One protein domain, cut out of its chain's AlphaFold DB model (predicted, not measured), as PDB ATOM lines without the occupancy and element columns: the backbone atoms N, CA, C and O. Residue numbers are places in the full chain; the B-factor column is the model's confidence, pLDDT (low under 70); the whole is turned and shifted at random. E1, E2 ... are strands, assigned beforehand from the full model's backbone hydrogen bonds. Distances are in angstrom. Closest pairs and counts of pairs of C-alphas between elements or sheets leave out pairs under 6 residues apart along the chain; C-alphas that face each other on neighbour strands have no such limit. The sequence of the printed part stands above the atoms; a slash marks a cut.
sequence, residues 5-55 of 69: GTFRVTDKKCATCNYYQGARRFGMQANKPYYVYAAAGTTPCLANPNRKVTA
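This is residues 5 to 55 of the 69 residues of an uncharacterized protein of Lentisphaerae bacterium (UniProt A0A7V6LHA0). Look for two small antiparallel sheets near the two ends of an elongated shape: the three strands E1, E3 and E2 toward one end, the hairpin of E4 and E5 toward the other, and the winding link of residues 9 to 23 passing through the middle between them. The E2 and E3 hairpin makes most of the first sheet, and E1 lies beside E3 as the third strand. The printed part has 51 residues, with no named helix and five named strands, E1 to E5, in order along the chain, an all strand class. The sheet orders are E1, E3, E2 and E4, E5. The whole is compact by its radius of gyration of the C-alphas, 11.0 A, yet its spans of 39 by 17 by 13 A give it the outline of a rod.

Begin at E1, residues 5 to 8, an edge strand that is the antiparallel neighbour of the inner strand E3, residues 32 to 39. C-alphas 8 and 35, which face each other, are 4.5 A apart, and N 36 and O 7 are within hydrogen-bond range at 2.7 A. The other edge strand is E2, residues 24 to 29, which forms a hairpin with E3, their directions 150 degrees apart. C-alphas 38 and 24 face each other at 4.1 A, and N 27 and O 35 are within hydrogen-bond range at 2.7 A. Next look at E4, residues 42 to 45, and E5, residues 48 to 54, antiparallel neighbours in a hairpin at 141 degrees. Their N 43 and O 53, and also N 53 and O 43, are within hydrogen-bond range at 2.8 A. E3 and E4 are apart, although a tight link of 2 residues joins them. E5 is apart from E1, E2 and E3.

Find C-alpha 5 at (-24.512, -21.275, -44.542); from there E1 runs 10.3 A to C-alpha 8. E2 runs 16.6 A from Arg 24 to Gln 29. E3, the longest strand by residues, starts at C-alpha 32, (-11.226, -32.276, -36.124), and runs 21.3 A to Ala 39. E4 runs 9.5 A from Thr 42 to Cys 45. E5 runs 12.6 A from Asn 48 to C-alpha 54 at (-23.403, -20.350, -54.351).

Look to Ala 30 and Asn 50 for the two C-alphas farthest apart, 38.7 A, while the first and last printed C-alphas, of Gly 5 and Ala 55, are 7.4 A apart. The long link, from E1 to E2, has 15 residues; the other three links are tight. The printed part has no cut, its mean pLDDT is 89.8, and no printed residue is under 70.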
ATOM      1  N   GLY A   5     -24.094 -19.881 -44.461       89.19
ATOM      2  CA  GLY A   5     -24.512 -21.275 -44.542       89.19
ATOM      3  C   GLY A   5     -23.501 -22.176 -43.836       89.19
ATOM      4  O   GLY A   5     -22.294 -21.946 -43.938       89.19
ATOM      5  N   THR A   6     -23.995 -23.208 -43.154       91.75
ATOM      6  CA  THR A   6     -23.167 -24.239 -42.514       91.75
ATOM      7  C   THR A   6     -23.218 -25.516 -43.346       91.75
ATOM      8  O   THR A   6     -24.298 -26.009 -43.669       91.75
ATOM      9  N   PHE A   7     -22.053 -26.052 -43.693       92.00
ATOM     10  CA  PHE A   7     -21.888 -27.237 -44.539       92.00
ATOM     11  C   PHE A   7     -20.960 -28.230 -43.845       92.00
ATOM     12  O   PHE A   7     -20.058 -27.803 -43.130       92.00
ATOM     13  N   ARG A   8     -21.137 -29.541 -44.022       91.31
ATOM     14  CA  ARG A   8     -20.177 -30.516 -43.473       91.31
ATOM     15  C   ARG A   8     -18.935 -30.546 -44.355       91.31
ATOM     16  O   ARG A   8     -19.049 -30.448 -45.571       91.31
ATOM     17  N   VAL A   9     -17.750 -30.733 -43.777       89.12
ATOM     18  CA  VAL A   9     -16.493 -30.834 -44.554       89.12
ATOM     19  C   VAL A   9     -16.497 -32.003 -45.549       89.12
ATOM     20  O   VAL A   9     -15.774 -31.971 -46.541       89.12
ATOM     21  N   THR A  10     -17.327 -33.018 -45.296       88.44
ATOM     22  CA  THR A  10     -17.531 -34.185 -46.162       88.44
ATOM     23  C   THR A  10     -18.519 -33.935 -47.302       88.44
ATOM     24  O   THR A  10     -18.579 -34.734 -48.238       88.44
ATOM     25  N   ASP A  11     -19.282 -32.838 -47.264       90.25
ATOM     26  CA  ASP A  11     -20.204 -32.493 -48.342       90.25
ATOM     27  C   ASP A  11     -19.416 -32.108 -49.595       90.25
ATOM     28  O   ASP A  11     -18.510 -31.282 -49.540       90.25
ATOM     29  N   LYS A  12     -19.803 -32.631 -50.763       91.44
ATOM     30  CA  LYS A  12     -19.217 -32.245 -52.060       91.44
ATOM     31  C   LYS A  12     -19.881 -30.986 -52.626       91.44
ATOM     32  O   LYS A  12     -20.520 -31.017 -53.679       91.44
ATOM     33  N   LYS A  13     -19.788 -29.881 -51.884       92.94
ATOM     34  CA  LYS A  13     -20.396 -28.582 -52.223       92.94
ATOM     35  C   LYS A  13     -19.335 -27.544 -52.570       92.94
ATOM     36  O   LYS A  13     -18.162 -27.699 -52.245       92.94
ATOM     37  N   CYS A  14     -19.731 -26.450 -53.211       92.50
ATOM     38  CA  CYS A  14     -18.822 -25.347 -53.515       92.50
ATOM     39  C   CYS A  14     -18.183 -24.776 -52.238       92.50
ATOM     40  O   CYS A  14     -16.986 -24.514 -52.238       92.50
ATOM     41  N   ALA A  15     -18.922 -24.707 -51.124       92.31
ATOM     42  CA  ALA A  15     -18.391 -24.294 -49.821       92.31
ATOM     43  C   ALA A  15     -17.126 -25.059 -49.395       92.31
ATOM     44  O   ALA A  15     -16.226 -24.469 -48.804       92.31
ATOM     45  N   THR A  16     -17.027 -26.347 -49.728       93.69
ATOM     46  CA  THR A  16     -15.906 -27.241 -49.387       93.69
ATOM     47  C   THR A  16     -14.958 -27.481 -50.568       93.69
ATOM     48  O   THR A  16     -14.061 -28.316 -50.479       93.69
ATOM     49  N   CYS A  17     -15.152 -26.772 -51.686       93.69
ATOM     50  CA  CYS A  17     -14.413 -26.978 -52.929       93.69
ATOM     51  C   CYS A  17     -13.182 -26.073 -53.036       93.69
ATOM     52  O   CYS A  17     -13.297 -24.871 -52.803       93.69
ATOM     53  N   ASN A  18     -12.035 -26.570 -53.483       92.94
ATOM     54  CA  ASN A  18     -10.820 -25.763 -53.631       92.94
ATOM     55  C   ASN A  18     -10.995 -24.541 -54.559       92.94
ATOM     56  O   ASN A  18     -10.427 -23.484 -54.316       92.94
ATOM     57  N   TYR A  19     -11.859 -24.651 -55.570       91.88
ATOM     58  CA  TYR A  19     -12.077 -23.606 -56.577       91.88
ATOM     59  C   TYR A  19     -13.019 -22.470 -56.157       91.88
ATOM     60  O   TYR A  19     -13.188 -21.507 -56.907       91.88
ATOM     61  N   TYR A  20     -13.661 -22.573 -54.994       91.12
ATOM     62  CA  TYR A  20     -14.591 -21.556 -54.506       91.12
ATOM     63  C   TYR A  20     -13.845 -20.341 -53.950       91.12
ATOM     64  O   TYR A  20     -13.013 -20.483 -53.058       91.12
ATOM     65  N   GLN A  21     -14.171 -19.155 -54.468       91.19
ATOM     66  CA  GLN A  21     -13.521 -17.885 -54.111       91.19
ATOM     67  C   GLN A  21     -14.308 -17.062 -53.078       91.19
ATOM     68  O   GLN A  21     -13.928 -15.943 -52.748       91.19
ATOM     69  N   GLY A  22     -15.435 -17.576 -52.584       89.25
ATOM     70  CA  GLY A  22     -16.228 -16.886 -51.574       89.25
ATOM     71  C   GLY A  22     -15.622 -16.956 -50.177       89.25
ATOM     72  O   GLY A  22     -14.947 -17.926 -49.828       89.25
ATOM     73  N   ALA A  23     -15.940 -15.962 -49.344       90.31
ATOM     74  CA  ALA A  23     -15.546 -15.950 -47.941       90.31
ATOM     75  C   ALA A  23     -16.079 -17.199 -47.216       90.31
ATOM     76  O   ALA A  23     -17.289 -17.448 -47.171       90.31
ATOM     77  N   ARG A  24     -15.163 -17.985 -46.649       91.19
ATOM     78  CA  ARG A  24     -15.468 -19.205 -45.897       91.19
ATOM     79  C   ARG A  24     -14.442 -19.457 -44.803       91.19
ATOM     80  O   ARG A  24     -13.287 -19.065 -44.926       91.19
ATOM     81  N   ARG A  25     -14.865 -20.155 -43.755       90.62
ATOM     82  CA  ARG A  25     -14.029 -20.609 -42.636       90.62
ATOM     83  C   ARG A  25     -14.434 -22.022 -42.244       90.62
ATOM     84  O   ARG A  25     -15.612 -22.359 -42.344       90.62
ATOM     85  N   PHE A  26     -13.498 -22.844 -41.793       89.44
ATOM     86  CA  PHE A  26     -13.833 -24.152 -41.234       89.44
ATOM     87  C   PHE A  26     -14.046 -24.048 -39.718       89.44
ATOM     88  O   PHE A  26     -13.450 -23.213 -39.042       89.44
ATOM     89  N   GLY A  27     -14.945 -24.876 -39.202       88.69
ATOM     90  CA  GLY A  27     -15.184 -25.092 -37.785       88.69
ATOM     91  C   GLY A  27     -14.651 -26.453 -37.374       88.69
ATOM     92  O   GLY A  27     -14.855 -27.447 -38.079       88.69
ATOM     93  N   MET A  28     -13.988 -26.493 -36.223       88.75
ATOM     94  CA  MET A  28     -13.557 -27.738 -35.603       88.75
ATOM     95  C   MET A  28     -14.631 -28.258 -34.644       88.75
ATOM     96  O   MET A  28     -15.283 -27.481 -33.951       88.75
ATOM     97  N   GLN A  29     -14.785 -29.575 -34.586       88.31
ATOM     98  CA  GLN A  29     -15.571 -30.281 -33.583       88.31
ATOM     99  C   GLN A  29     -14.735 -31.460 -33.087       88.31
ATOM    100  O   GLN A  29     -14.213 -32.228 -33.893       88.31
ATOM    101  N   ALA A  30     -14.561 -31.576 -31.767       87.44
ATOM    102  CA  ALA A  30     -13.673 -32.569 -31.151       87.44
ATOM    103  C   ALA A  30     -12.250 -32.577 -31.765       87.44
ATOM    104  O   ALA A  30     -11.722 -33.629 -32.123       87.44
ATOM    105  N   ASN A  31     -11.650 -31.389 -31.931       84.00
ATOM    106  CA  ASN A  31     -10.321 -31.169 -32.528       84.00
ATOM    107  C   ASN A  31     -10.153 -31.644 -33.983       84.00
ATOM    108  O   ASN A  31      -9.030 -31.743 -34.472       84.00
ATOM    109  N   LYS A  32     -11.249 -31.914 -34.700       85.50
ATOM    110  CA  LYS A  32     -11.226 -32.276 -36.124       85.50
ATOM    111  C   LYS A  32     -12.069 -31.291 -36.930       85.50
ATOM    112  O   LYS A  32     -13.111 -30.855 -36.438       85.50
ATOM    113  N   PRO A  33     -11.668 -30.915 -38.154       86.06
ATOM    114  CA  PRO A  33     -12.514 -30.092 -39.005       86.06
ATOM    115  C   PRO A  33     -13.812 -30.850 -39.310       86.06
ATOM    116  O   PRO A  33     -13.780 -31.995 -39.752       86.06
ATOM    117  N   TYR A  34     -14.955 -30.219 -39.043       89.94
ATOM    118  CA  TYR A  34     -16.266 -30.865 -39.178       89.94
ATOM    119  C   TYR A  34     -17.241 -30.027 -40.004       89.94
ATOM    120  O   TYR A  34     -17.945 -30.558 -40.868       89.94
ATOM    121  N   TYR A  35     -17.228 -28.707 -39.815       92.25
ATOM    122  CA  TYR A  35     -18.095 -27.783 -40.542       92.25
ATOM    123  C   TYR A  35     -17.300 -26.787 -41.385       92.25
ATOM    124  O   TYR A  35     -16.157 -26.461 -41.085       92.25
ATOM    125  N   VAL A  36     -17.931 -26.263 -42.427       92.44
ATOM    126  CA  VAL A  36     -17.503 -25.089 -43.180       92.44
ATOM    127  C   VAL A  36     -18.629 -24.070 -43.134       92.44
ATOM    128  O   VAL A  36     -19.753 -24.351 -43.547       92.44
ATOM    129  N   TYR A  37     -18.312 -22.880 -42.646       92.38
ATOM    130  CA  TYR A  37     -19.188 -21.722 -42.659       92.38
ATOM    131  C   TYR A  37     -18.816 -20.865 -43.860       92.38
ATOM    132  O   TYR A  37     -17.732 -20.281 -43.891       92.38
ATOM    133  N   ALA A  38     -19.697 -20.793 -44.849       92.62
ATOM    134  CA  ALA A  38     -19.490 -19.986 -46.044       92.62
ATOM    135  C   ALA A  38     -20.521 -18.860 -46.097       92.62
ATOM    136  O   ALA A  38     -21.692 -19.071 -45.776       92.62
ATOM    137  N   ALA A  39     -20.081 -17.665 -46.488       90.31
ATOM    138  CA  ALA A  39     -20.976 -16.532 -46.665       90.31
ATOM    139  C   ALA A  39     -22.032 -16.860 -47.730       90.31
ATOM    140  O   ALA A  39     -21.729 -17.450 -48.773       90.31
ATOM    141  N   ALA A  40     -23.278 -16.488 -47.450       85.38
ATOM    142  CA  ALA A  40     -24.366 -16.567 -48.402       85.38
ATOM    143  C   ALA A  40     -24.146 -15.529 -49.507       85.38
ATOM    144  O   ALA A  40     -23.798 -14.379 -49.244       85.38
ATOM    145  N   GLY A  41     -24.346 -15.955 -50.747       87.00
ATOM    146  CA  GLY A  41     -24.141 -15.123 -51.922       87.00
ATOM    147  C   GLY A  41     -23.654 -15.937 -53.110       87.00
ATOM    148  O   GLY A  41     -23.367 -17.134 -53.008       87.00
ATOM    149  N   THR A  42     -23.588 -15.269 -54.255       89.62
ATOM    150  CA  THR A  42     -23.001 -15.808 -55.479       89.62
ATOM    151  C   THR A  42     -21.570 -15.320 -55.618       89.62
ATOM    152  O   THR A  42     -21.329 -14.113 -55.606       89.62
ATOM    153  N   THR A  43     -20.632 -16.238 -55.799       89.75
ATOM    154  CA  THR A  43     -19.203 -15.937 -55.906       89.75
ATOM    155  C   THR A  43     -18.630 -16.575 -57.166       89.75
ATOM    156  O   THR A  43     -19.176 -17.569 -57.653       89.75
ATOM    157  N   PRO A  44     -17.535 -16.041 -57.720       90.25
ATOM    158  CA  PRO A  44     -16.848 -16.695 -58.826       90.25
ATOM    159  C   PRO A  44     -16.271 -18.058 -58.404       90.25
ATOM    160  O   PRO A  44     -16.013 -18.317 -57.221       90.25
ATOM    161  N   CYS A  45     -16.091 -18.938 -59.389       91.69
ATOM    162  CA  CYS A  45     -15.477 -20.255 -59.245       91.69
ATOM    163  C   CYS A  45     -14.310 -20.379 -60.229       91.69
ATOM    164  O   CYS A  45     -14.502 -20.179 -61.424       91.69
ATOM    165  N   LEU A  46     -13.123 -20.767 -59.759       90.12
ATOM    166  CA  LEU A  46     -11.939 -20.893 -60.622       90.12
ATOM    167  C   LEU A  46     -12.072 -21.993 -61.686       90.12
ATOM    168  O   LEU A  46     -11.530 -21.857 -62.774       90.12
ATOM    169  N   ALA A  47     -12.825 -23.061 -61.406       89.19
ATOM    170  CA  ALA A  47     -13.067 -24.128 -62.379       89.19
ATOM    171  C   ALA A  47     -14.047 -23.719 -63.489       89.19
ATOM    172  O   ALA A  47     -14.122 -24.381 -64.517       89.19
ATOM    173  N   ASN A  48     -14.843 -22.670 -63.268       86.62
ATOM    174  CA  ASN A  48     -15.807 -22.146 -64.234       86.62
ATOM    175  C   ASN A  48     -15.847 -20.614 -64.107       86.62
ATOM    176  O   ASN A  48     -16.789 -20.085 -63.511       86.62
ATOM    177  N   PRO A  49     -14.840 -19.898 -64.637       81.06
ATOM    178  CA  PRO A  49     -14.673 -18.458 -64.411       81.06
ATOM    179  C   PRO A  49     -15.856 -17.622 -64.920       81.06
ATOM    180  O   PRO A  49     -16.186 -16.596 -64.333       81.06
ATOM    181  N   ASN A  50     -16.565 -18.108 -65.941       84.50
ATOM    182  CA  ASN A  50     -17.749 -17.449 -66.499       84.50
ATOM    183  C   ASN A  50     -19.028 -17.662 -65.670       84.50
ATOM    184  O   ASN A  50     -20.079 -17.121 -66.013       84.50
ATOM    185  N   ARG A  51     -18.983 -18.460 -64.592       83.81
ATOM    186  CA  ARG A  51     -20.167 -18.824 -63.807       83.81
ATOM    187  C   ARG A  51     -20.016 -18.407 -62.349       83.81
ATOM    188  O   ARG A  51     -19.045 -18.741 -61.676       83.81
ATOM    189  N   LYS A  52     -21.041 -17.727 -61.833       88.50
ATOM    190  CA  LYS A  52     -21.177 -17.466 -60.398       88.50
ATOM    191  C   LYS A  52     -21.878 -18.652 -59.734       88.50
ATOM    192  O   LYS A  52     -22.879 -19.149 -60.248       88.50
ATOM    193  N   VAL A  53     -21.351 -19.109 -58.605       91.56
ATOM    194  CA  VAL A  53     -21.866 -20.251 -57.838       91.56
ATOM    195  C   VAL A  53     -22.213 -19.818 -56.423       91.56
ATOM    196  O   VAL A  53     -21.646 -18.864 -55.901       91.56
ATOM    197  N   THR A  54     -23.133 -20.528 -55.782       92.31
ATOM    198  CA  THR A  54     -23.403 -20.350 -54.351       92.31
ATOM    199  C   THR A  54     -22.678 -21.415 -53.543       92.31
ATOM    200  O   THR A  54     -22.401 -22.504 -54.047       92.31
ATOM    201  N   ALA A  55     -22.433 -21.149 -52.262       91.12
ATOM    202  CA  ALA A  55     -21.824 -22.107 -51.340       91.12
ATOM    203  C   ALA A  55     -22.511 -23.495 -51.334       91.12
ATOM    204  O   ALA A  55     -21.842 -24.517 -51.199       91.12
TER     205      ALA A  55